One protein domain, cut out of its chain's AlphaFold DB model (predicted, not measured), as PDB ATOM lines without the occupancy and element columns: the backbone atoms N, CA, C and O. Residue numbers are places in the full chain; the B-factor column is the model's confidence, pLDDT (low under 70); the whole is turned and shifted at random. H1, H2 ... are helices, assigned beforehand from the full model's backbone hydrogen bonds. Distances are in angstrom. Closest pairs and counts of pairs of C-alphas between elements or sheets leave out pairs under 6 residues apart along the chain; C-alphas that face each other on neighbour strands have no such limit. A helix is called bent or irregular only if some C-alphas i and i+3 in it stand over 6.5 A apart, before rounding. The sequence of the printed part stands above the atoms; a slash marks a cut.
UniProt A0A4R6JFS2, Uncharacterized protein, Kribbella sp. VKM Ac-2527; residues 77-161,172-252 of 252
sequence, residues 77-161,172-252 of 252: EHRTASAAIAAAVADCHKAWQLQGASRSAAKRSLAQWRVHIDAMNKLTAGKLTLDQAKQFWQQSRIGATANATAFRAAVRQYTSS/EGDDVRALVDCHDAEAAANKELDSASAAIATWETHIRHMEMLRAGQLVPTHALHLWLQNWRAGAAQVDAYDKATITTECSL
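Overview. This is residues 77 to 161 and 172 to 252 of the 252 residues of an uncharacterized protein of Kribbella sp. VKM Ac-2527 (UniProt A0A4R6JFS2). This is a long rod of helices: bent H1 runs beside H4 with its first arm, H1a, then turns so that H1b crosses the H4-H5 hairpin. H5 folds back along H4, H2 folds back along H1b, and H3 packs on H1b and H4. The printed part has 166 residues with five named helices, H1 to H5 in chain order, and no named strand; it is all helix. It is loose, with a radius of gyration of the C-alphas of 20.5 A and spans of 71 by 31 by 21 A.

Along the chain. Find C-alpha 77 at (-24.197, 257.708, -24.750), where H1, residues 77 to 124, begins. By its hydrogen bonds it is one helix, but bent: C-alphas 98 and 101 are 6.7 A apart. Its arms are H1a, 77 to 98, 31.8 A, and H1b, 101 to 124, 35.0 A, with a kink of 25 degrees near residue 112. Next come H2, 130 to 141, and H3, 144 to 160. H4, 174 to 214, spans 59.3 A; H5, 220 to 244, spans 35.0 A and ends at (-47.302, 234.238, -2.783).

Arrangement. Start at the hub, H1. H1a touches H4, whose residues 175 to 189 alone take part, closest at C-alphas 89 and 179, 5.0 A. With residues 112 to 123 alone, H1b touches H2 in a hairpin, closest at C-alphas 112 and 140, 5.0 A. H4 and H5 form a hairpin at a shallow tilt of 10 degrees. Every O i to N i+4 pair is within hydrogen-bond range in H1a, H1b, H2, H3, H4 and H5.

Size, cuts and confidence. C-alphas 77 and 219, the farthest apart, are 71.7 A apart. Residues 162 to 171 are cut out; C-alphas 161 and 172 are 29.5 A apart. No link printed whole is long. Only residue 252 has a pLDDT under 70.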
ATOM      1  N   GLU A  77     -22.779 257.990 -25.015       70.44
ATOM      2  CA  GLU A  77     -24.197 257.708 -24.750       70.44
ATOM      3  C   GLU A  77     -24.403 256.281 -24.225       70.44
ATOM      4  O   GLU A  77     -25.051 256.092 -23.197       70.44
ATOM      5  N   HIS A  78     -23.779 255.282 -24.858       72.38
ATOM      6  CA  HIS A  78     -23.914 253.885 -24.436       72.38
ATOM      7  C   HIS A  78     -23.338 253.625 -23.034       72.38
ATOM      8  O   HIS A  78     -23.971 252.955 -22.220       72.38
ATOM      9  N   ARG A  79     -22.178 254.215 -22.700       74.31
ATOM     10  CA  ARG A  79     -21.609 254.129 -21.339       74.31
ATOM     11  C   ARG A  79     -22.504 254.786 -20.293       74.31
ATOM     12  O   ARG A  79     -22.620 254.270 -19.187       74.31
ATOM     13  N   THR A  80     -23.132 255.907 -20.638       78.12
ATOM     14  CA  THR A  80     -24.042 256.617 -19.730       78.12
ATOM     15  C   THR A  80     -25.317 255.806 -19.488       78.12
ATOM     16  O   THR A  80     -25.753 255.689 -18.347       78.12
ATOM     17  N   ALA A  81     -25.873 255.185 -20.534       81.50
ATOM     18  CA  ALA A  81     -27.036 254.309 -20.422       81.50
ATOM     19  C   ALA A  81     -26.750 253.064 -19.564       81.50
ATOM     20  O   ALA A  81     -27.511 252.770 -18.647       81.50
ATOM     21  N   SER A  82     -25.622 252.380 -19.793       84.44
ATOM     22  CA  SER A  82     -25.229 251.211 -18.988       84.44
ATOM     23  C   SER A  82     -24.978 251.584 -17.517       84.44
ATOM     24  O   SER A  82     -25.458 250.905 -16.613       84.44
ATOM     25  N   ALA A  83     -24.341 252.733 -17.247       88.38
ATOM     26  CA  ALA A  83     -24.168 253.229 -15.878       88.38
ATOM     27  C   ALA A  83     -25.506 253.544 -15.180       88.38
ATOM     28  O   ALA A  83     -25.656 253.272 -13.988       88.38
ATOM     29  N   ALA A  84     -26.482 254.091 -15.910       90.19
ATOM     30  CA  ALA A  84     -27.818 254.348 -15.380       90.19
ATOM     31  C   ALA A  84     -28.569 253.045 -15.050       90.19
ATOM     32  O   ALA A  84     -29.186 252.955 -13.991       90.19
ATOM     33  N   ILE A  85     -28.469 252.021 -15.906       90.19
ATOM     34  CA  ILE A  85     -29.079 250.707 -15.652       90.19
ATOM     35  C   ILE A  85     -28.429 250.037 -14.437       90.19
ATOM     36  O   ILE A  85     -29.138 249.573 -13.548       90.19
ATOM     37  N   ALA A  86     -27.099 250.052 -14.336       90.38
ATOM     38  CA  ALA A  86     -26.393 249.497 -13.182       90.38
ATOM     39  C   ALA A  86     -26.807 250.174 -11.860       90.38
ATOM     40  O   ALA A  86     -26.997 249.502 -10.844       90.38
ATOM     41  N   ALA A  87     -26.999 251.499 -11.868       91.12
ATOM     42  CA  ALA A  87     -27.523 252.224 -10.712       91.12
ATOM     43  C   ALA A  87     -28.965 251.804 -10.372       91.12
ATOM     44  O   ALA A  87     -29.269 251.570  -9.202       91.12
ATOM     45  N   ALA A  88     -29.827 251.634 -11.380       92.56
ATOM     46  CA  ALA A  88     -31.198 251.163 -11.186       92.56
ATOM     47  C   ALA A  88     -31.246 249.740 -10.596       92.56
ATOM     48  O   ALA A  88     -32.007 249.494  -9.661       92.56
ATOM     49  N   VAL A  89     -30.389 248.825 -11.069       93.00
ATOM     50  CA  VAL A  89     -30.253 247.469 -10.503       93.00
ATOM     51  C   VAL A  89     -29.853 247.542  -9.028       93.00
ATOM     52  O   VAL A  89     -30.464 246.882  -8.187       93.00
ATOM     53  N   ALA A  90     -28.875 248.385  -8.682       92.19
ATOM     54  CA  ALA A  90     -28.437 248.561  -7.299       92.19
ATOM     55  C   ALA A  90     -29.553 249.110  -6.388       92.19
ATOM     56  O   ALA A  90     -29.703 248.654  -5.249       92.19
ATOM     57  N   ASP A  91     -30.363 250.048  -6.884       92.81
ATOM     58  CA  ASP A  91     -31.517 250.582  -6.157       92.81
ATOM     59  C   ASP A  91     -32.617 249.529  -5.962       92.81
ATOM     60  O   ASP A  91     -33.162 249.409  -4.857       92.81
ATOM     61  N   CYS A  92     -32.898 248.710  -6.980       94.31
ATOM     62  CA  CYS A  92     -33.828 247.585  -6.877       94.31
ATOM     63  C   CYS A  92     -33.345 246.533  -5.876       94.31
ATOM     64  O   CYS A  92     -34.105 246.124  -4.996       94.31
ATOM     65  N   HIS A  93     -32.064 246.170  -5.926       93.75
ATOM     66  CA  HIS A  93     -31.462 245.267  -4.951       93.75
ATOM     67  C   HIS A  93     -31.572 245.827  -3.528       93.75
ATOM     68  O   HIS A  93     -31.963 245.120  -2.600       93.75
ATOM     69  N   LYS A  94     -31.310 247.125  -3.334       93.12
ATOM     70  CA  LYS A  94     -31.482 247.781  -2.032       93.12
ATOM     71  C   LYS A  94     -32.936 247.749  -1.555       93.12
ATOM     72  O   LYS A  94     -33.171 247.469  -0.379       93.12
ATOM     73  N   ALA A  95     -33.902 248.024  -2.432       92.88
ATOM     74  CA  ALA A  95     -35.326 247.942  -2.106       92.88
ATOM     75  C   ALA A  95     -35.724 246.515  -1.691       92.88
ATOM     76  O   ALA A  95     -36.338 246.336  -0.637       92.88
ATOM     77  N   TRP A  96     -35.272 245.505  -2.438       94.00
ATOM     78  CA  TRP A  96     -35.492 244.093  -2.127       94.00
ATOM     79  C   TRP A  96     -34.884 243.680  -0.777       94.00
ATOM     80  O   TRP A  96     -35.550 243.072   0.064       94.00
ATOM     81  N   GLN A  97     -33.642 244.086  -0.491       92.88
ATOM     82  CA  GLN A  97     -32.979 243.806   0.791       92.88
ATOM     83  C   GLN A  97     -33.730 244.415   1.985       92.88
ATOM     84  O   GLN A  97     -33.850 243.784   3.041       92.88
ATOM     85  N   LEU A  98     -34.295 245.618   1.831       93.62
ATOM     86  CA  LEU A  98     -35.096 246.261   2.879       93.62
ATOM     87  C   LEU A  98     -36.370 245.469   3.224       93.62
ATOM     88  O   LEU A  98     -36.840 245.539   4.363       93.62
ATOM     89  N   GLN A  99     -36.908 244.677   2.292       96.12
ATOM     90  CA  GLN A  99     -38.051 243.792   2.545       96.12
ATOM     91  C   GLN A  99     -37.664 242.555   3.375       96.12
ATOM     92  O   GLN A  99     -38.531 241.942   4.007       96.12
ATOM     93  N   GLY A 100     -36.379 242.186   3.430       95.69
ATOM     94  CA  GLY A 100     -35.897 240.958   4.074       95.69
ATOM     95  C   GLY A 100     -36.284 240.837   5.553       95.69
ATOM     96  O   GLY A 100     -36.739 239.779   6.001       95.69
ATOM     97  N   ALA A 101     -36.198 241.934   6.314       96.69
ATOM     98  CA  ALA A 101     -36.614 241.960   7.719       96.69
ATOM     99  C   ALA A 101     -38.123 241.693   7.879       96.69
ATOM    100  O   ALA A 101     -38.527 240.900   8.739       96.69
ATOM    101  N   SER A 102     -38.947 242.299   7.019       98.00
ATOM    102  CA  SER A 102     -40.403 242.117   6.993       98.00
ATOM    103  C   SER A 102     -40.777 240.679   6.645       98.00
ATOM    104  O   SER A 102     -41.564 240.065   7.366       98.00
ATOM    105  N   ARG A 103     -40.153 240.098   5.613       97.69
ATOM    106  CA  ARG A 103     -40.387 238.708   5.185       97.69
ATOM    107  C   ARG A 103     -39.981 237.706   6.269       97.69
ATOM    108  O   ARG A 103     -40.737 236.797   6.613       97.69
ATOM    109  N   SER A 104     -38.827 237.918   6.900       97.81
ATOM    110  CA  SER A 104     -38.354 237.091   8.018       97.81
ATOM    111  C   SER A 104     -39.303 237.145   9.226       97.81
ATOM    112  O   SER A 104     -39.627 236.112   9.823       97.81
ATOM    113  N   ALA A 105     -39.797 238.335   9.583       98.44
ATOM    114  CA  ALA A 105     -40.774 238.500  10.657       98.44
ATOM    115  C   ALA A 105     -42.140 237.882  10.313       98.44
ATOM    116  O   ALA A 105     -42.738 237.218  11.166       98.44
ATOM    117  N   ALA A 106     -42.594 238.025   9.062       98.56
ATOM    118  CA  ALA A 106     -43.810 237.394   8.560       98.56
ATOM    119  C   ALA A 106     -43.746 235.873   8.716       98.56
ATOM    120  O   ALA A 106     -44.628 235.278   9.337       98.56
ATOM    121  N   LYS A 107     -42.653 235.256   8.248       98.31
ATOM    122  CA  LYS A 107     -42.426 233.808   8.333       98.31
ATOM    123  C   LYS A 107     -42.553 233.289   9.765       98.31
ATOM    124  O   LYS A 107     -43.228 232.285   9.986       98.31
ATOM    125  N   ARG A 108     -41.961 233.980  10.748       98.25
ATOM    126  CA  ARG A 108     -42.067 233.600  12.173       98.25
ATOM    127  C   ARG A 108     -43.501 233.685  12.696       98.25
ATOM    128  O   ARG A 108     -43.978 232.728  13.302       98.25
ATOM    129  N   SER A 109     -44.188 234.801  12.447       98.50
ATOM    130  CA  SER A 109     -45.573 235.003  12.899       98.50
ATOM    131  C   SER A 109     -46.526 233.974  12.272       98.50
ATOM    132  O   SER A 109     -47.292 233.305  12.969       98.50
ATOM    133  N   LEU A 110     -46.412 233.759  10.959       98.62
ATOM    134  CA  LEU A 110     -47.257 232.823  10.220       98.62
ATOM    135  C   LEU A 110     -46.936 231.357  10.512       98.62
ATOM    136  O   LEU A 110     -47.827 230.519  10.420       98.62
ATOM    137  N   ALA A 111     -45.705 231.011  10.900       98.12
ATOM    138  CA  ALA A 111     -45.394 229.662  11.375       98.12
ATOM    139  C   ALA A 111     -46.206 229.305  12.632       98.12
ATOM    140  O   ALA A 111     -46.757 228.208  12.721       98.12
ATOM    141  N   GLN A 112     -46.354 230.241  13.574       97.75
ATOM    142  CA  GLN A 112     -47.195 230.031  14.758       97.75
ATOM    143  C   GLN A 112     -48.674 229.937  14.393       97.75
ATOM    144  O   GLN A 112     -49.381 229.069  14.910       97.75
ATOM    145  N   TRP A 113     -49.127 230.790  13.471       98.25
ATOM    146  CA  TRP A 113     -50.514 230.764  13.026       98.25
ATOM    147  C   TRP A 113     -50.870 229.445  12.324       98.25
ATOM    148  O   TRP A 113     -51.902 228.850  12.628       98.25
ATOM    149  N   ARG A 114     -49.964 228.913  11.488       98.38
ATOM    150  CA  ARG A 114     -50.093 227.582  10.866       98.38
ATOM    151  C   ARG A 114     -50.277 226.473  11.893       98.38
ATOM    152  O   ARG A 114     -51.196 225.678  11.747       98.38
ATOM    153  N   VAL A 115     -49.453 226.433  12.943       98.00
ATOM    154  CA  VAL A 115     -49.585 225.425  14.014       98.00
ATOM    155  C   VAL A 115     -50.964 225.503  14.672       98.00
ATOM    156  O   VAL A 115     -51.591 224.476  14.933       98.00
ATOM    157  N   HIS A 116     -51.461 226.716  14.917       97.88
ATOM    158  CA  HIS A 116     -52.774 226.912  15.521       97.88
ATOM    159  C   HIS A 116     -53.918 226.448  14.600       97.88
ATOM    160  O   HIS A 116     -54.810 225.718  15.046       97.88
ATOM    161  N   ILE A 117     -53.884 226.842  13.321       98.44
ATOM    162  CA  ILE A 117     -54.858 226.432  12.299       98.44
ATOM    163  C   ILE A 117     -54.841 224.912  12.115       98.44
ATOM    164  O   ILE A 117     -55.900 224.287  12.107       98.44
ATOM    165  N   ASP A 118     -53.661 224.301  12.016       98.19
ATOM    166  CA  ASP A 118     -53.505 222.859  11.823       98.19
ATOM    167  C   ASP A 118     -54.060 222.057  13.008       98.19
ATOM    168  O   ASP A 118     -54.751 221.055  12.815       98.19
ATOM    169  N   ALA A 119     -53.863 222.532  14.243       98.00
ATOM    170  CA  ALA A 119     -54.484 221.925  15.416       98.00
ATOM    171  C   ALA A 119     -56.021 221.957  15.339       98.00
ATOM    172  O   ALA A 119     -56.671 220.963  15.672       98.00
ATOM    173  N   MET A 120     -56.606 223.054  14.846       97.00
ATOM    174  CA  MET A 120     -58.053 223.153  14.635       97.00
ATOM    175  C   MET A 120     -58.529 222.233  13.499       97.00
ATOM    176  O   MET A 120     -59.486 221.478  13.678       97.00
ATOM    177  N   ASN A 121     -57.820 222.204  12.369       97.81
ATOM    178  CA  ASN A 121     -58.110 221.296  11.256       97.81
ATOM    179  C   ASN A 121     -58.095 219.833  11.723       97.81
ATOM    180  O   ASN A 121     -59.055 219.092  11.512       97.81
ATOM    181  N   LYS A 122     -57.042 219.416  12.433       98.12
ATOM    182  CA  LYS A 122     -56.914 218.055  12.963       98.12
ATOM    183  C   LYS A 122     -57.970 217.732  14.020       98.12
ATOM    184  O   LYS A 122     -58.476 216.612  14.014       98.12
ATOM    185  N   LEU A 123     -58.332 218.677  14.890       96.88
ATOM    186  CA  LEU A 123     -59.426 218.498  15.850       96.88
ATOM    187  C   LEU A 123     -60.757 218.244  15.128       96.88
ATOM    188  O   LEU A 123     -61.446 217.275  15.437       96.88
ATOM    189  N   THR A 124     -61.103 219.078  14.143       96.62
ATOM    190  CA  THR A 124     -62.364 218.937  13.389       96.62
ATOM    191  C   THR A 124     -62.414 217.668  12.538       96.62
ATOM    192  O   THR A 124     -63.475 217.071  12.396       96.62
ATOM    193  N   ALA A 125     -61.265 217.197  12.049       97.69
ATOM    194  CA  ALA A 125     -61.138 215.923  11.350       97.69
ATOM    195  C   ALA A 125     -61.106 214.694  12.286       97.69
ATOM    196  O   ALA A 125     -60.895 213.579  11.813       97.69
ATOM    197  N   GLY A 126     -61.239 214.872  13.607       97.44
ATOM    198  CA  GLY A 126     -61.171 213.781  14.586       97.44
ATOM    199  C   GLY A 126     -59.773 213.171  14.772       97.44
ATOM    200  O   GLY A 126     -59.647 212.107  15.371       97.44
ATOM    201  N   LYS A 127     -58.719 213.830  14.270       98.25
ATOM    202  CA  LYS A 127     -57.314 213.386  14.353       98.25
ATOM    203  C   LYS A 127     -56.614 213.830  15.641       98.25
ATOM    204  O   LYS A 127     -55.554 213.303  15.964       98.25
ATOM    205  N   LEU A 128     -57.181 214.797  16.362       97.81
ATOM    206  CA  LEU A 128     -56.741 215.212  17.693       97.81
ATOM    207  C   LEU A 128     -57.915 215.194  18.668       97.81
ATOM    208  O   LEU A 128     -59.045 215.528  18.315       97.81
ATOM    209  N   THR A 129     -57.626 214.863  19.922       98.06
ATOM    210  CA  THR A 129     -58.533 215.153  21.036       98.06
ATOM    211  C   THR A 129     -58.514 216.647  21.362       98.06
ATOM    212  O   THR A 129     -57.550 217.355  21.060       98.06
ATOM    213  N   LEU A 130     -59.556 217.135  22.041       94.88
ATOM    214  CA  LEU A 130     -59.610 218.529  22.488       94.88
ATOM    215  C   LEU A 130     -58.424 218.894  23.398       94.88
ATOM    216  O   LEU A 130     -57.890 219.994  23.288       94.88
ATOM    217  N   ASP A 131     -58.000 217.991  24.281       96.62
ATOM    218  CA  ASP A 131     -56.904 218.280  25.209       96.62
ATOM    219  C   ASP A 131     -55.549 218.353  24.497       96.62
ATOM    220  O   ASP A 131     -54.746 219.225  24.818       96.62
ATOM    221  N   GLN A 132     -55.327 217.540  23.460       97.69
ATOM    222  CA  GLN A 132     -54.157 217.691  22.590       97.69
ATOM    223  C   GLN A 132     -54.205 219.008  21.804       97.69
ATOM    224  O   GLN A 132     -53.212 219.730  21.759       97.69
ATOM    225  N   ALA A 133     -55.357 219.367  21.223       96.38
ATOM    226  CA  ALA A 133     -55.507 220.625  20.490       96.38
ATOM    227  C   ALA A 133     -55.209 221.845  21.381       96.38
ATOM    228  O   ALA A 133     -54.479 222.746  20.969       96.38
ATOM    229  N   LYS A 134     -55.671 221.834  22.641       94.94
ATOM    230  CA  LYS A 134     -55.352 222.877  23.629       94.94
ATOM    231  C   LYS A 134     -53.853 223.040  23.868       94.94
ATOM    232  O   LYS A 134     -53.415 224.175  24.020       94.94
ATOM    233  N   GLN A 135     -53.073 221.959  23.888       97.06
ATOM    234  CA  GLN A 135     -51.618 222.045  24.063       97.06
ATOM    235  C   GLN A 135     -50.964 222.772  22.879       97.06
ATOM    236  O   GLN A 135     -50.180 223.698  23.081       97.06
ATOM    237  N   PHE A 136     -51.351 222.435  21.643       96.69
ATOM    238  CA  PHE A 136     -50.876 223.150  20.452       96.69
ATOM    239  C   PHE A 136     -51.301 224.624  20.446       96.69
ATOM    240  O   PHE A 136     -50.497 225.507  20.130       96.69
ATOM    241  N   TRP A 137     -52.545 224.923  20.824       95.50
ATOM    242  CA  TRP A 137     -53.029 226.300  20.925       95.50
ATOM    243  C   TRP A 137     -52.317 227.102  22.014       95.50
ATOM    244  O   TRP A 137     -52.011 228.271  21.807       95.50
ATOM    245  N   GLN A 138     -52.010 226.496  23.161       93.88
ATOM    246  CA  GLN A 138     -51.208 227.136  24.203       93.88
ATOM    247  C   GLN A 138     -49.795 227.438  23.702       93.88
ATOM    248  O   GLN A 138     -49.339 228.571  23.833       93.88
ATOM    249  N   GLN A 139     -49.141 226.469  23.060       95.56
ATOM    250  CA  GLN A 139     -47.782 226.640  22.552       95.56
ATOM    251  C   GLN A 139     -47.700 227.715  21.459       95.56
ATOM    252  O   GLN A 139     -46.836 228.586  21.507       95.56
ATOM    253  N   SER A 140     -48.618 227.691  20.487       95.62
ATOM    254  CA  SER A 140     -48.656 228.661  19.377       95.62
ATOM    255  C   SER A 140     -48.922 230.105  19.820       95.62
ATOM    256  O   SER A 140     -48.582 231.031  19.089       95.62
ATOM    257  N   ARG A 141     -49.485 230.324  21.015       94.06
ATOM    258  CA  ARG A 141     -49.708 231.668  21.575       94.06
ATOM    259  C   ARG A 141     -48.455 232.303  22.161       94.06
ATOM    260  O   ARG A 141     -48.383 233.530  22.240       94.06
ATOM    261  N   ILE A 142     -47.488 231.502  22.605       95.25
ATOM    262  CA  ILE A 142     -46.293 232.009  23.283       95.25
ATOM    263  C   ILE A 142     -45.507 232.887  22.303       95.25
ATOM    264  O   ILE A 142     -45.055 232.429  21.259       95.25
ATOM    265  N   GLY A 143     -45.376 234.178  22.617       96.50
ATOM    266  CA  GLY A 143     -44.688 235.149  21.759       96.50
ATOM    267  C   GLY A 143     -45.457 235.579  20.501       96.50
ATOM    268  O   GLY A 143     -44.922 236.365  19.723       96.50
ATOM    269  N   ALA A 144     -46.704 235.136  20.303       97.06
ATOM    270  CA  ALA A 144     -47.477 235.445  19.097       97.06
ATOM    271  C   ALA A 144     -47.687 236.955  18.892       97.06
ATOM    272  O   ALA A 144     -47.418 237.482  17.813       97.06
ATOM    273  N   THR A 145     -48.065 237.678  19.953       97.81
ATOM    274  CA  THR A 145     -48.197 239.146  19.920       97.81
ATOM    275  C   THR A 145     -46.873 239.832  19.582       97.81
ATOM    276  O   THR A 145     -46.853 240.785  18.804       97.81
ATOM    277  N   ALA A 146     -45.759 239.350  20.141       98.25
ATOM    278  CA  ALA A 146     -44.440 239.924  19.891       98.25
ATOM    279  C   ALA A 146     -44.009 239.722  18.429       98.25
ATOM    280  O   ALA A 146     -43.550 240.667  17.794       98.25
ATOM    281  N   ASN A 147     -44.232 238.531  17.865       98.44
ATOM    282  CA  ASN A 147     -43.921 238.241  16.465       98.44
ATOM    283  C   ASN A 147     -44.776 239.064  15.491       98.44
ATOM    284  O   ASN A 147     -44.239 239.614  14.529       98.44
ATOM    285  N   ALA A 148     -46.078 239.206  15.756       98.38
ATOM    286  CA  ALA A 148     -46.945 240.073  14.959       98.38
ATOM    287  C   ALA A 148     -46.508 241.548  15.040       98.38
ATOM    288  O   ALA A 148     -46.371 242.217  14.016       98.38
ATOM    289  N   THR A 149     -46.169 242.030  16.239       98.44
ATOM    290  CA  THR A 149     -45.657 243.395  16.446       98.44
ATOM    291  C   THR A 149     -44.340 243.629  15.705       98.44
ATOM    292  O   THR A 149     -44.177 244.665  15.057       98.44
ATOM    293  N   ALA A 150     -43.414 242.665  15.752       98.38
ATOM    294  CA  ALA A 150     -42.144 242.728  15.033       98.38
ATOM    295  C   ALA A 150     -42.355 242.807  13.513       98.38
ATOM    296  O   ALA A 150     -41.702 243.607  12.848       98.38
ATOM    297  N   PHE A 151     -43.310 242.044  12.972       98.62
ATOM    298  CA  PHE A 151     -43.700 242.152  11.566       98.62
ATOM    299  C   PHE A 151     -44.229 243.551  11.227       98.62
ATOM    300  O   PHE A 151     -43.743 244.174  10.286       98.62
ATOM    301  N   ARG A 152     -45.159 244.097  12.023       98.44
ATOM    302  CA  ARG A 152     -45.692 245.453  11.801       98.44
ATOM    303  C   ARG A 152     -44.604 246.524  11.855       98.44
ATOM    304  O   ARG A 152     -44.648 247.473  11.078       98.44
ATOM    305  N   ALA A 153     -43.644 246.391  12.768       98.19
ATOM    306  CA  ALA A 153     -42.511 247.304  12.868       98.19
ATOM    307  C   ALA A 153     -41.614 247.237  11.624       98.19
ATOM    308  O   ALA A 153     -41.305 248.282  11.055       98.19
ATOM    309  N   ALA A 154     -41.270 246.031  11.167       97.69
ATOM    310  CA  ALA A 154     -40.456 245.833   9.970       97.69
ATOM    311  C   ALA A 154     -41.149 246.369   8.703       97.69
ATOM    312  O   ALA A 154     -40.527 247.098   7.932       97.69
ATOM    313  N   VAL A 155     -42.454 246.113   8.538       97.38
ATOM    314  CA  VAL A 155     -43.232 246.658   7.411       97.38
ATOM    315  C   VAL A 155     -43.231 248.183   7.432       97.38
ATOM    316  O   VAL A 155     -42.987 248.787   6.396       97.38
ATOM    317  N   ARG A 156     -43.437 248.823   8.594       97.12
ATOM    318  CA  ARG A 156     -43.367 250.293   8.701       97.12
ATOM    319  C   ARG A 156     -41.992 250.840   8.328       97.12
ATOM    320  O   ARG A 156     -41.914 251.856   7.648       97.12
ATOM    321  N   GLN A 157     -40.918 250.182   8.766       94.75
ATOM    322  CA  GLN A 157     -39.560 250.585   8.408       94.75
ATOM    323  C   GLN A 157     -39.354 250.511   6.891       94.75
ATOM    324  O   GLN A 157     -38.895 251.483   6.294       94.75
ATOM    325  N   TYR A 158     -39.759 249.403   6.268       93.75
ATOM    326  CA  TYR A 158     -39.702 249.223   4.819       93.75
ATOM    327  C   TYR A 158     -40.512 250.294   4.069       93.75
ATOM    328  O   TYR A 158     -39.958 251.000   3.228       93.75
ATOM    329  N   THR A 159     -41.787 250.490   4.412       94.12
ATOM    330  CA  THR A 159     -42.661 251.435   3.697       94.12
ATOM    331  C   THR A 159     -42.236 252.893   3.875       94.12
ATOM    332  O   THR A 159     -42.426 253.695   2.960       94.12
ATOM    333  N   SER A 160     -41.609 253.233   5.006       94.25
ATOM    334  CA  SER A 160     -41.051 254.570   5.260       94.25
ATOM    335  C   SER A 160     -39.747 254.867   4.512       94.25
ATOM    336  O   SER A 160     -39.349 256.028   4.428       94.25
ATOM    337  N   SER A 161     -39.068 253.846   3.975       91.69
ATOM    338  CA  SER A 161     -37.847 254.051   3.194       91.69
ATOM    339  C   SER A 161     -38.162 254.833   1.915       91.69
ATOM    340  O   SER A 161     -39.189 254.552   1.301       91.69
ATOM    341  N   GLU A 172     -34.676 246.252 -24.888       81.50
ATOM    342  CA  GLU A 172     -34.019 244.972 -24.603       81.50
ATOM    343  C   GLU A 172     -32.491 245.099 -24.429       81.50
ATOM    344  O   GLU A 172     -31.841 245.959 -25.025       81.50
ATOM    345  N   GLY A 173     -31.906 244.205 -23.625       82.12
ATOM    346  CA  GLY A 173     -30.463 244.091 -23.392       82.12
ATOM    347  C   GLY A 173     -30.158 243.276 -22.132       82.12
ATOM    348  O   GLY A 173     -31.012 243.165 -21.254       82.12
ATOM    349  N   ASP A 174     -28.957 242.706 -22.018       80.19
ATOM    350  CA  ASP A 174     -28.596 241.885 -20.849       80.19
ATOM    351  C   ASP A 174     -28.581 242.704 -19.544       80.19
ATOM    352  O   ASP A 174     -29.117 242.245 -18.536       80.19
ATOM    353  N   ASP A 175     -28.085 243.948 -19.583       79.88
ATOM    354  CA  ASP A 175     -28.149 244.882 -18.446       79.88
ATOM    355  C   ASP A 175     -29.611 245.147 -18.023       79.88
ATOM    356  O   ASP A 175     -29.925 245.242 -16.837       79.88
ATOM    357  N   VAL A 176     -30.532 245.228 -18.994       89.00
ATOM    358  CA  VAL A 176     -31.962 245.433 -18.725       89.00
ATOM    359  C   VAL A 176     -32.601 244.171 -18.152       89.00
ATOM    360  O   VAL A 176     -33.453 244.281 -17.276       89.00
ATOM    361  N   ARG A 177     -32.167 242.972 -18.567       90.19
ATOM    362  CA  ARG A 177     -32.670 241.707 -18.008       90.19
ATOM    363  C   ARG A 177     -32.422 241.622 -16.502       90.19
ATOM    364  O   ARG A 177     -33.348 241.301 -15.770       90.19
ATOM    365  N   ALA A 178     -31.227 241.986 -16.033       89.88
ATOM    366  CA  ALA A 178     -30.931 242.018 -14.597       89.88
ATOM    367  C   ALA A 178     -31.854 242.989 -13.835       89.88
ATOM    368  O   ALA A 178     -32.327 242.685 -12.739       89.88
ATOM    369  N   LEU A 179     -32.158 244.148 -14.432       92.94
ATOM    370  CA  LEU A 179     -33.106 245.102 -13.859       92.94
ATOM    371  C   LEU A 179     -34.535 244.542 -13.820       92.94
ATOM    372  O   LEU A 179     -35.199 244.687 -12.796       92.94
ATOM    373  N   VAL A 180     -34.989 243.887 -14.893       93.44
ATOM    374  CA  VAL A 180     -36.298 243.213 -14.963       93.44
ATOM    375  C   VAL A 180     -36.406 242.138 -13.882       93.44
ATOM    376  O   VAL A 180     -37.354 242.163 -13.103       93.44
ATOM    377  N   ASP A 181     -35.408 241.261 -13.758       91.62
ATOM    378  CA  ASP A 181     -35.406 240.182 -12.765       91.62
ATOM    379  C   ASP A 181     -35.476 240.736 -11.329       91.62
ATOM    380  O   ASP A 181     -36.250 240.260 -10.494       91.62
ATOM    381  N   CYS A 182     -34.701 241.785 -11.036       93.81
ATOM    382  CA  CYS A 182     -34.722 242.447  -9.734       93.81
ATOM    383  C   CYS A 182     -36.036 243.182  -9.452       93.81
ATOM    384  O   CYS A 182     -36.531 243.139  -8.321       93.81
ATOM    385  N   HIS A 183     -36.607 243.835 -10.461       94.88
ATOM    386  CA  HIS A 183     -37.913 244.474 -10.374       94.88
ATOM    387  C   HIS A 183     -39.018 243.453 -10.087       94.88
ATOM    388  O   HIS A 183     -39.810 243.639  -9.163       94.88
ATOM    389  N   ASP A 184     -39.027 242.333 -10.804       94.12
ATOM    390  CA  ASP A 184     -40.015 241.276 -10.620       94.12
ATOM    391  C   ASP A 184     -39.872 240.593  -9.253       94.12
ATOM    392  O   ASP A 184     -40.876 240.309  -8.591       94.12
ATOM    393  N   ALA A 185     -38.640 240.387  -8.773       94.56
ATOM    394  CA  ALA A 185     -38.385 239.862  -7.433       94.56
ATOM    395  C   ALA A 185     -38.895 240.807  -6.325       94.56
ATOM    396  O   ALA A 185     -39.481 240.343  -5.343       94.56
ATOM    397  N   GLU A 186     -38.699 242.121  -6.472       95.00
ATOM    398  CA  GLU A 186     -39.211 243.140  -5.545       95.00
ATOM    399  C   GLU A 186     -40.746 243.188  -5.550       95.00
ATOM    400  O   GLU A 186     -41.372 243.157  -4.481       95.00
ATOM    401  N   ALA A 187     -41.362 243.169  -6.735       93.81
ATOM    402  CA  ALA A 187     -42.811 243.197  -6.894       93.81
ATOM    403  C   ALA A 187     -43.465 241.935  -6.309       93.81
ATOM    404  O   ALA A 187     -44.480 241.998  -5.604       93.81
ATOM    405  N   ALA A 188     -42.858 240.771  -6.542       95.25
ATOM    406  CA  ALA A 188     -43.317 239.515  -5.976       95.25
ATOM    407  C   ALA A 188     -43.157 239.495  -4.440       95.25
ATOM    408  O   ALA A 188     -44.059 239.035  -3.736       95.25
ATOM    409  N   ALA A 189     -42.073 240.063  -3.897       95.50
ATOM    410  CA  ALA A 189     -41.898 240.236  -2.454       95.50
ATOM    411  C   ALA A 189     -42.952 241.174  -1.838       95.50
ATOM    412  O   ALA A 189     -43.452 240.890  -0.747       95.50
ATOM    413  N   ASN A 190     -43.355 242.247  -2.530       95.56
ATOM    414  CA  ASN A 190     -44.463 243.101  -2.088       95.56
ATOM    415  C   ASN A 190     -45.774 242.307  -1.990       95.56
ATOM    416  O   ASN A 190     -46.446 242.348  -0.959       95.56
ATOM    417  N   LYS A 191     -46.089 241.492  -3.003       96.75
ATOM    418  CA  LYS A 191     -47.270 240.612  -2.984       96.75
ATOM    419  C   LYS A 191     -47.223 239.575  -1.851       96.75
ATOM    420  O   LYS A 191     -48.259 239.283  -1.238       96.75
ATOM    421  N   GLU A 192     -46.041 239.031  -1.548       97.69
ATOM    422  CA  GLU A 192     -45.824 238.168  -0.377       97.69
ATOM    423  C   GLU A 192     -46.172 238.922   0.922       97.69
ATOM    424  O   GLU A 192     -46.930 238.415   1.756       97.69
ATOM    425  N   LEU A 193     -45.659 240.147   1.088       98.00
ATOM    426  CA  LEU A 193     -45.869 240.975   2.280       98.00
ATOM    427  C   LEU A 193     -47.320 241.445   2.452       98.00
ATOM    428  O   LEU A 193     -47.797 241.528   3.589       98.00
ATOM    429  N   ASP A 194     -48.044 241.696   1.365       98.19
ATOM    430  CA  ASP A 194     -49.475 242.012   1.401       98.19
ATOM    431  C   ASP A 194     -50.293 240.807   1.875       98.19
ATOM    432  O   ASP A 194     -51.111 240.910   2.799       98.19
ATOM    433  N   SER A 195     -50.004 239.629   1.316       98.50
ATOM    434  CA  SER A 195     -50.635 238.367   1.726       98.50
ATOM    435  C   SER A 195     -50.334 238.053   3.197       98.50
ATOM    436  O   SER A 195     -51.234 237.694   3.965       98.50
ATOM    437  N   ALA A 196     -49.087 238.271   3.627       98.62
ATOM    438  CA  ALA A 196     -48.685 238.141   5.023       98.62
ATOM    439  C   ALA A 196     -49.430 239.125   5.931       98.62
ATOM    440  O   ALA A 196     -49.894 238.746   7.005       98.62
ATOM    441  N   SER A 197     -49.570 240.381   5.502       98.69
ATOM    442  CA  SER A 197     -50.244 241.432   6.266       98.69
ATOM    443  C   SER A 197     -51.704 241.100   6.548       98.69
ATOM    444  O   SER A 197     -52.161 241.321   7.675       98.69
ATOM    445  N   ALA A 198     -52.412 240.542   5.562       98.56
ATOM    446  CA  ALA A 198     -53.789 240.084   5.716       98.56
ATOM    447  C   ALA A 198     -53.892 238.921   6.716       98.56
ATOM    448  O   ALA A 198     -54.656 238.995   7.682       98.56
ATOM    449  N   ALA A 199     -53.076 237.877   6.538       98.75
ATOM    450  CA  ALA A 199     -53.063 236.711   7.419       98.75
ATOM    451  C   ALA A 199     -52.694 237.075   8.872       98.75
ATOM    452  O   ALA A 199     -53.351 236.635   9.820       98.75
ATOM    453  N   ILE A 200     -51.678 237.924   9.062       98.81
ATOM    454  CA  ILE A 200     -51.236 238.378  10.389       98.81
ATOM    455  C   ILE A 200     -52.285 239.283  11.044       98.81
ATOM    456  O   ILE A 200     -52.475 239.179  12.252       98.81
ATOM    457  N   ALA A 201     -53.025 240.107  10.292       98.69
ATOM    458  CA  ALA A 201     -54.117 240.913  10.855       98.69
ATOM    459  C   ALA A 201     -55.224 240.040  11.474       98.69
ATOM    460  O   ALA A 201     -55.726 240.321  12.571       98.69
ATOM    461  N   THR A 202     -55.585 238.952  10.792       98.75
ATOM    462  CA  THR A 202     -56.526 237.955  11.317       98.75
ATOM    463  C   THR A 202     -55.957 237.258  12.547       98.75
ATOM    464  O   THR A 202     -56.667 237.096  13.542       98.75
ATOM    465  N   TRP A 203     -54.668 236.903  12.526       98.44
ATOM    466  CA  TRP A 203     -54.006 236.289  13.675       98.44
ATOM    467  C   TRP A 203     -53.997 237.212  14.901       98.44
ATOM    468  O   TRP A 203     -54.426 236.805  15.978       98.44
ATOM    469  N   GLU A 204     -53.621 238.483  14.739       98.38
ATOM    470  CA  GLU A 204     -53.670 239.510  15.789       98.38
ATOM    471  C   GLU A 204     -55.074 239.636  16.389       98.38
ATOM    472  O   GLU A 204     -55.243 239.695  17.609       98.38
ATOM    473  N   THR A 205     -56.095 239.649  15.534       98.44
ATOM    474  CA  THR A 205     -57.496 239.720  15.956       98.44
ATOM    475  C   THR A 205     -57.909 238.487  16.752       98.44
ATOM    476  O   THR A 205     -58.521 238.609  17.814       98.44
ATOM    477  N   HIS A 206     -57.511 237.299  16.303       97.94
ATOM    478  CA  HIS A 206     -57.752 236.058  17.026       97.94
ATOM    479  C   HIS A 206     -57.055 236.043  18.401       97.94
ATOM    480  O   HIS A 206     -57.694 235.698  19.397       97.94
ATOM    481  N   ILE A 207     -55.793 236.486  18.489       97.06
ATOM    482  CA  ILE A 207     -55.063 236.633  19.761       97.06
ATOM    483  C   ILE A 207     -55.814 237.555  20.719       97.06
ATOM    484  O   ILE A 207     -56.041 237.177  21.869       97.06
ATOM    485  N   ARG A 208     -56.267 238.728  20.255       96.88
ATOM    486  CA  ARG A 208     -57.045 239.652  21.095       96.88
ATOM    487  C   ARG A 208     -58.309 238.997  21.642       96.88
ATOM    488  O   ARG A 208     -58.573 239.122  22.832       96.88
ATOM    489  N   HIS A 209     -59.055 238.247  20.830       96.81
ATOM    490  CA  HIS A 209     -60.253 237.545  21.308       96.81
ATOM    491  C   HIS A 209     -59.931 236.475  22.361       96.81
ATOM    492  O   HIS A 209     -60.700 236.296  23.307       96.81
ATOM    493  N   MET A 210     -58.797 235.774  22.238       93.75
ATOM    494  CA  MET A 210     -58.338 234.844  23.278       93.75
ATOM    495  C   MET A 210     -58.020 235.562  24.593       93.75
ATOM    496  O   MET A 210     -58.377 235.067  25.664       93.75
ATOM    497  N   GLU A 211     -57.389 236.735  24.526       94.25
ATOM    498  CA  GLU A 211     -57.095 237.542  25.711       94.25
ATOM    499  C   GLU A 211     -58.358 238.152  26.333       94.25
ATOM    500  O   GLU A 211     -58.502 238.116  27.552       94.25
ATOM    501  N   MET A 212     -59.317 238.617  25.527       95.56
ATOM    502  CA  MET A 212     -60.614 239.102  26.017       95.56
ATOM    503  C   MET A 212     -61.391 238.005  26.754       95.56
ATOM    504  O   MET A 212     -61.941 238.262  27.823       95.56
ATOM    505  N   LEU A 213     -61.409 236.772  26.232       95.25
ATOM    506  CA  LEU A 213     -62.013 235.638  26.938       95.25
ATOM    507  C   LEU A 213     -61.302 235.377  28.272       95.25
ATOM    508  O   LEU A 213     -61.962 235.199  29.294       95.25
ATOM    509  N   ARG A 214     -59.961 235.386  28.287       92.44
ATOM    510  CA  ARG A 214     -59.171 235.194  29.516       92.44
ATOM    511  C   ARG A 214     -59.439 236.290  30.552       92.44
ATOM    512  O   ARG A 214     -59.451 236.000  31.743       92.44
ATOM    513  N   ALA A 215     -59.661 237.521  30.102       96.25
ATOM    514  CA  ALA A 215     -59.990 238.666  30.943       96.25
ATOM    515  C   ALA A 215     -61.472 238.718  31.370       96.25
ATOM    516  O   ALA A 215     -61.862 239.647  32.069       96.25
ATOM    517  N   GLY A 216     -62.313 237.769  30.937       96.69
ATOM    518  CA  GLY A 216     -63.751 237.773  31.222       96.69
ATOM    519  C   GLY A 216     -64.555 238.819  30.439       96.69
ATOM    520  O   GLY A 216     -65.732 239.019  30.715       96.69
ATOM    521  N   GLN A 217     -63.945 239.472  29.446       97.75
ATOM    522  CA  GLN A 217     -64.570 240.495  28.596       97.75
ATOM    523  C   GLN A 217     -65.368 239.900  27.429       97.75
ATOM    524  O   GLN A 217     -66.104 240.609  26.747       97.75
ATOM    525  N   LEU A 218     -65.210 238.601  27.172       97.00
ATOM    526  CA  LEU A 218     -65.898 237.885  26.108       97.00
ATOM    527  C   LEU A 218     -66.497 236.598  26.669       97.00
ATOM    528  O   LEU A 218     -65.791 235.801  27.282       97.00
ATOM    529  N   VAL A 219     -67.794 236.379  26.457       96.75
ATOM    530  CA  VAL A 219     -68.452 235.139  26.893       96.75
ATOM    531  C   VAL A 219     -68.006 233.952  26.023       96.75
ATOM    532  O   VAL A 219     -67.799 234.131  24.819       96.75
ATOM    533  N   PRO A 220     -67.899 232.724  26.570       95.56
ATOM    534  CA  PRO A 220     -67.336 231.581  25.842       95.56
ATOM    535  C   PRO A 220     -68.021 231.254  24.508       95.56
ATOM    536  O   PRO A 220     -67.351 230.924  23.533       95.56
ATOM    537  N   THR A 221     -69.350 231.362  24.441       95.56
ATOM    538  CA  THR A 221     -70.122 231.084  23.217       95.56
ATOM    539  C   THR A 221     -69.812 232.082  22.104       95.56
ATOM    540  O   THR A 221     -69.654 231.691  20.948       95.56
ATOM    541  N   HIS A 222     -69.658 233.360  22.452       97.00
ATOM    542  CA  HIS A 222     -69.279 234.405  21.507       97.00
ATOM    543  C   HIS A 222     -67.805 234.268  21.092       97.00
ATOM    544  O   HIS A 222     -67.490 234.359  19.907       97.00
ATOM    545  N   ALA A 223     -66.910 233.950  22.033       96.31
ATOM    546  CA  ALA A 223     -65.508 233.667  21.726       96.31
ATOM    547  C   ALA A 223     -65.368 232.545  20.691       96.31
ATOM    548  O   ALA A 223     -64.664 232.717  19.699       96.31
ATOM    549  N   LEU A 224     -66.102 231.441  20.866       94.38
ATOM    550  CA  LEU A 224     -66.092 230.327  19.919       94.38
ATOM    551  C   LEU A 224     -66.517 230.758  18.507       94.38
ATOM    552  O   LEU A 224     -65.869 230.370  17.538       94.38
ATOM    553  N   HIS A 225     -67.568 231.573  18.382       97.31
ATOM    554  CA  HIS A 225     -68.011 232.090  17.084       97.31
ATOM    555  C   HIS A 225     -66.898 232.889  16.388       97.31
ATOM    556  O   HIS A 225     -66.542 232.600  15.244       97.31
ATOM    557  N   LEU A 226     -66.302 233.851  17.098       97.62
ATOM    558  CA  LEU A 226     -65.230 234.693  16.563       97.62
ATOM    559  C   LEU A 226     -63.972 233.881  16.224       97.62
ATOM    560  O   LEU A 226     -63.289 234.155  15.238       97.62
ATOM    561  N   TRP A 227     -63.655 232.859  17.021       96.12
ATOM    562  CA  TRP A 227     -62.535 231.963  16.750       96.12
ATOM    563  C   TRP A 227     -62.759 231.129  15.493       96.12
ATOM    564  O   TRP A 227     -61.841 231.030  14.682       96.12
ATOM    565  N   LEU A 228     -63.965 230.585  15.292       96.38
ATOM    566  CA  LEU A 228     -64.319 229.838  14.081       96.38
ATOM    567  C   LEU A 228     -64.235 230.710  12.826       96.38
ATOM    568  O   LEU A 228     -63.728 230.256  11.799       96.38
ATOM    569  N   GLN A 229     -64.696 231.959  12.910       98.00
ATOM    570  CA  GLN A 229     -64.590 232.923  11.817       98.00
ATOM    571  C   GLN A 229     -63.123 233.207  11.464       98.00
ATOM    572  O   GLN A 229     -62.723 233.044  10.310       98.00
ATOM    573  N   ASN A 230     -62.307 233.565  12.461       98.00
ATOM    574  CA  ASN A 230     -60.886 233.854  12.260       98.00
ATOM    575  C   ASN A 230     -60.099 232.631  11.779       98.00
ATOM    576  O   ASN A 230     -59.191 232.785  10.973       98.00
ATOM    577  N   TRP A 231     -60.432 231.421  12.238       97.69
ATOM    578  CA  TRP A 231     -59.789 230.188  11.776       97.69
ATOM    579  C   TRP A 231     -60.021 229.958  10.280       97.69
ATOM    580  O   TRP A 231     -59.060 229.739   9.549       97.69
ATOM    581  N   ARG A 232     -61.269 230.059   9.807       97.81
ATOM    582  CA  ARG A 232     -61.595 229.856   8.386       97.81
ATOM    583  C   ARG A 232     -60.937 230.906   7.494       97.81
ATOM    584  O   ARG A 232     -60.318 230.552   6.495       97.81
ATOM    585  N   ALA A 233     -61.044 232.181   7.872       98.50
ATOM    586  CA  ALA A 233     -60.400 233.269   7.141       98.50
ATOM    587  C   ALA A 233     -58.871 233.120   7.160       98.50
ATOM    588  O   ALA A 233     -58.224 233.195   6.120       98.50
ATOM    589  N   GLY A 234     -58.306 232.838   8.335       98.12
ATOM    590  CA  GLY A 234     -56.875 232.664   8.531       98.12
ATOM    591  C   GLY A 234     -56.302 231.500   7.730       98.12
ATOM    592  O   GLY A 234     -55.240 231.663   7.145       98.12
ATOM    593  N   ALA A 235     -57.006 230.367   7.647       98.38
ATOM    594  CA  ALA A 235     -56.595 229.232   6.823       98.38
ATOM    595  C   ALA A 235     -56.465 229.630   5.346       98.38
ATOM    596  O   ALA A 235     -55.400 229.462   4.759       98.38
ATOM    597  N   ALA A 236     -57.497 230.261   4.778       98.31
ATOM    598  CA  ALA A 236     -57.460 230.718   3.388       98.31
ATOM    599  C   ALA A 236     -56.363 231.771   3.132       98.31
ATOM    600  O   ALA A 236     -55.727 231.772   2.080       98.31
ATOM    601  N   GLN A 237     -56.123 232.671   4.089       98.62
ATOM    602  CA  GLN A 237     -55.092 233.709   3.972       98.62
ATOM    603  C   GLN A 237     -53.671 233.151   4.105       98.62
ATOM    604  O   GLN A 237     -52.767 233.624   3.422       98.62
ATOM    605  N   VAL A 238     -53.464 232.149   4.961       98.50
ATOM    606  CA  VAL A 238     -52.187 231.435   5.059       98.50
ATOM    607  C   VAL A 238     -51.897 230.690   3.757       98.50
ATOM    608  O   VAL A 238     -50.789 230.818   3.244       98.50
ATOM    609  N   ASP A 239     -52.893 230.022   3.170       98.00
ATOM    610  CA  ASP A 239     -52.742 229.382   1.857       98.00
ATOM    611  C   ASP A 239     -52.403 230.405   0.759       98.00
ATOM    612  O   ASP A 239     -51.606 230.129  -0.138       98.00
ATOM    613  N   ALA A 240     -52.998 231.602   0.810       97.81
ATOM    614  CA  ALA A 240     -52.677 232.688  -0.117       97.81
ATOM    615  C   ALA A 240     -51.237 233.195   0.065       97.81
ATOM    616  O   ALA A 240     -50.538 233.398  -0.925       97.81
ATOM    617  N   TYR A 241     -50.772 233.340   1.311       98.12
ATOM    618  CA  TYR A 241     -49.374 233.658   1.607       98.12
ATOM    619  C   TYR A 241     -48.417 232.572   1.099       98.12
ATOM    620  O   TYR A 241     -47.397 232.895   0.495       98.12
ATOM    621  N   ASP A 242     -48.752 231.292   1.283       96.81
ATOM    622  CA  ASP A 242     -47.927 230.179   0.799       96.81
ATOM    623  C   ASP A 242     -47.787 230.209  -0.729       96.81
ATOM    624  O   ASP A 242     -46.689 230.051  -1.255       96.81
ATOM    625  N   LYS A 243     -48.869 230.525  -1.450       96.38
ATOM    626  CA  LYS A 243     -48.842 230.719  -2.911       96.38
ATOM    627  C   LYS A 243     -48.072 231.965  -3.353       96.38
ATOM    628  O   LYS A 243     -47.578 231.999  -4.474       96.38
ATOM    629  N   ALA A 244     -48.020 232.995  -2.511       94.88
ATOM    630  CA  ALA A 244     -47.302 234.238  -2.783       94.88
ATOM    631  C   ALA A 244     -45.831 234.194  -2.338       94.88
ATOM    632  O   ALA A 244     -45.096 235.138  -2.612       94.88
ATOM    633  N   THR A 245     -45.399 233.137  -1.643       93.25
ATOM    634  CA  THR A 245     -44.029 233.020  -1.143       93.25
ATOM    635  C   THR A 245     -43.061 232.915  -2.314       93.25
ATOM    636  O   THR A 245     -43.119 231.968  -3.098       93.25
ATOM    637  N   ILE A 246     -42.159 233.889  -2.425       89.06
ATOM    638  CA  ILE A 246     -41.214 233.944  -3.538       89.06
ATOM    639  C   ILE A 246     -40.003 233.049  -3.277       89.06
ATOM    640  O   ILE A 246     -39.513 232.949  -2.150       89.06
ATOM    641  N   THR A 247     -39.507 232.430  -4.344       85.31
ATOM    642  CA  THR A 247     -38.244 231.669  -4.358       85.31
ATOM    643  C   THR A 247     -37.171 232.338  -5.215       85.31
ATOM    644  O   THR A 247     -36.012 231.950  -5.141       85.31
ATOM    645  N   THR A 248     -37.550 233.362  -5.982       84.69
ATOM    646  CA  THR A 248     -36.653 234.160  -6.816       84.69
ATOM    647  C   THR A 248     -35.922 235.209  -5.982       84.69
ATOM    648  O   THR A 248     -36.508 235.833  -5.090       84.69
ATOM    649  N   GLU A 249     -34.646 235.421  -6.292       87.62
ATOM    650  CA  GLU A 249     -33.789 236.430  -5.670       87.62
ATOM    651  C   GLU A 249     -33.384 237.484  -6.705       87.62
ATOM    652  O   GLU A 249     -33.146 237.158  -7.865       87.62
ATOM    653  N   CYS A 250     -33.270 238.740  -6.274       88.62
ATOM    654  CA  CYS A 250     -32.578 239.770  -7.044       88.62
ATOM    655  C   CYS A 250     -31.072 239.555  -6.837       88.62
ATOM    656  O   CYS A 250     -30.538 239.926  -5.792       88.62
ATOM    657  N   SER A 251     -30.416 238.876  -7.778       81.56
ATOM    658  CA  SER A 251     -28.962 238.654  -7.747       81.56
ATOM    659  C   SER A 251     -28.239 239.789  -8.473       81.56
ATOM    660  O   SER A 251     -28.738 240.277  -9.484       81.56
ATOM    661  N   LEU A 252     -27.080 240.197  -7.948       69.94
ATOM    662  CA  LEU A 252     -26.150 241.123  -8.612       69.94
ATOM    663  C   LEU A 252     -25.187 240.380  -9.539       69.94
ATOM    664  O   LEU A 252     -24.789 239.248  -9.176       69.94
TER     665      LEU A 252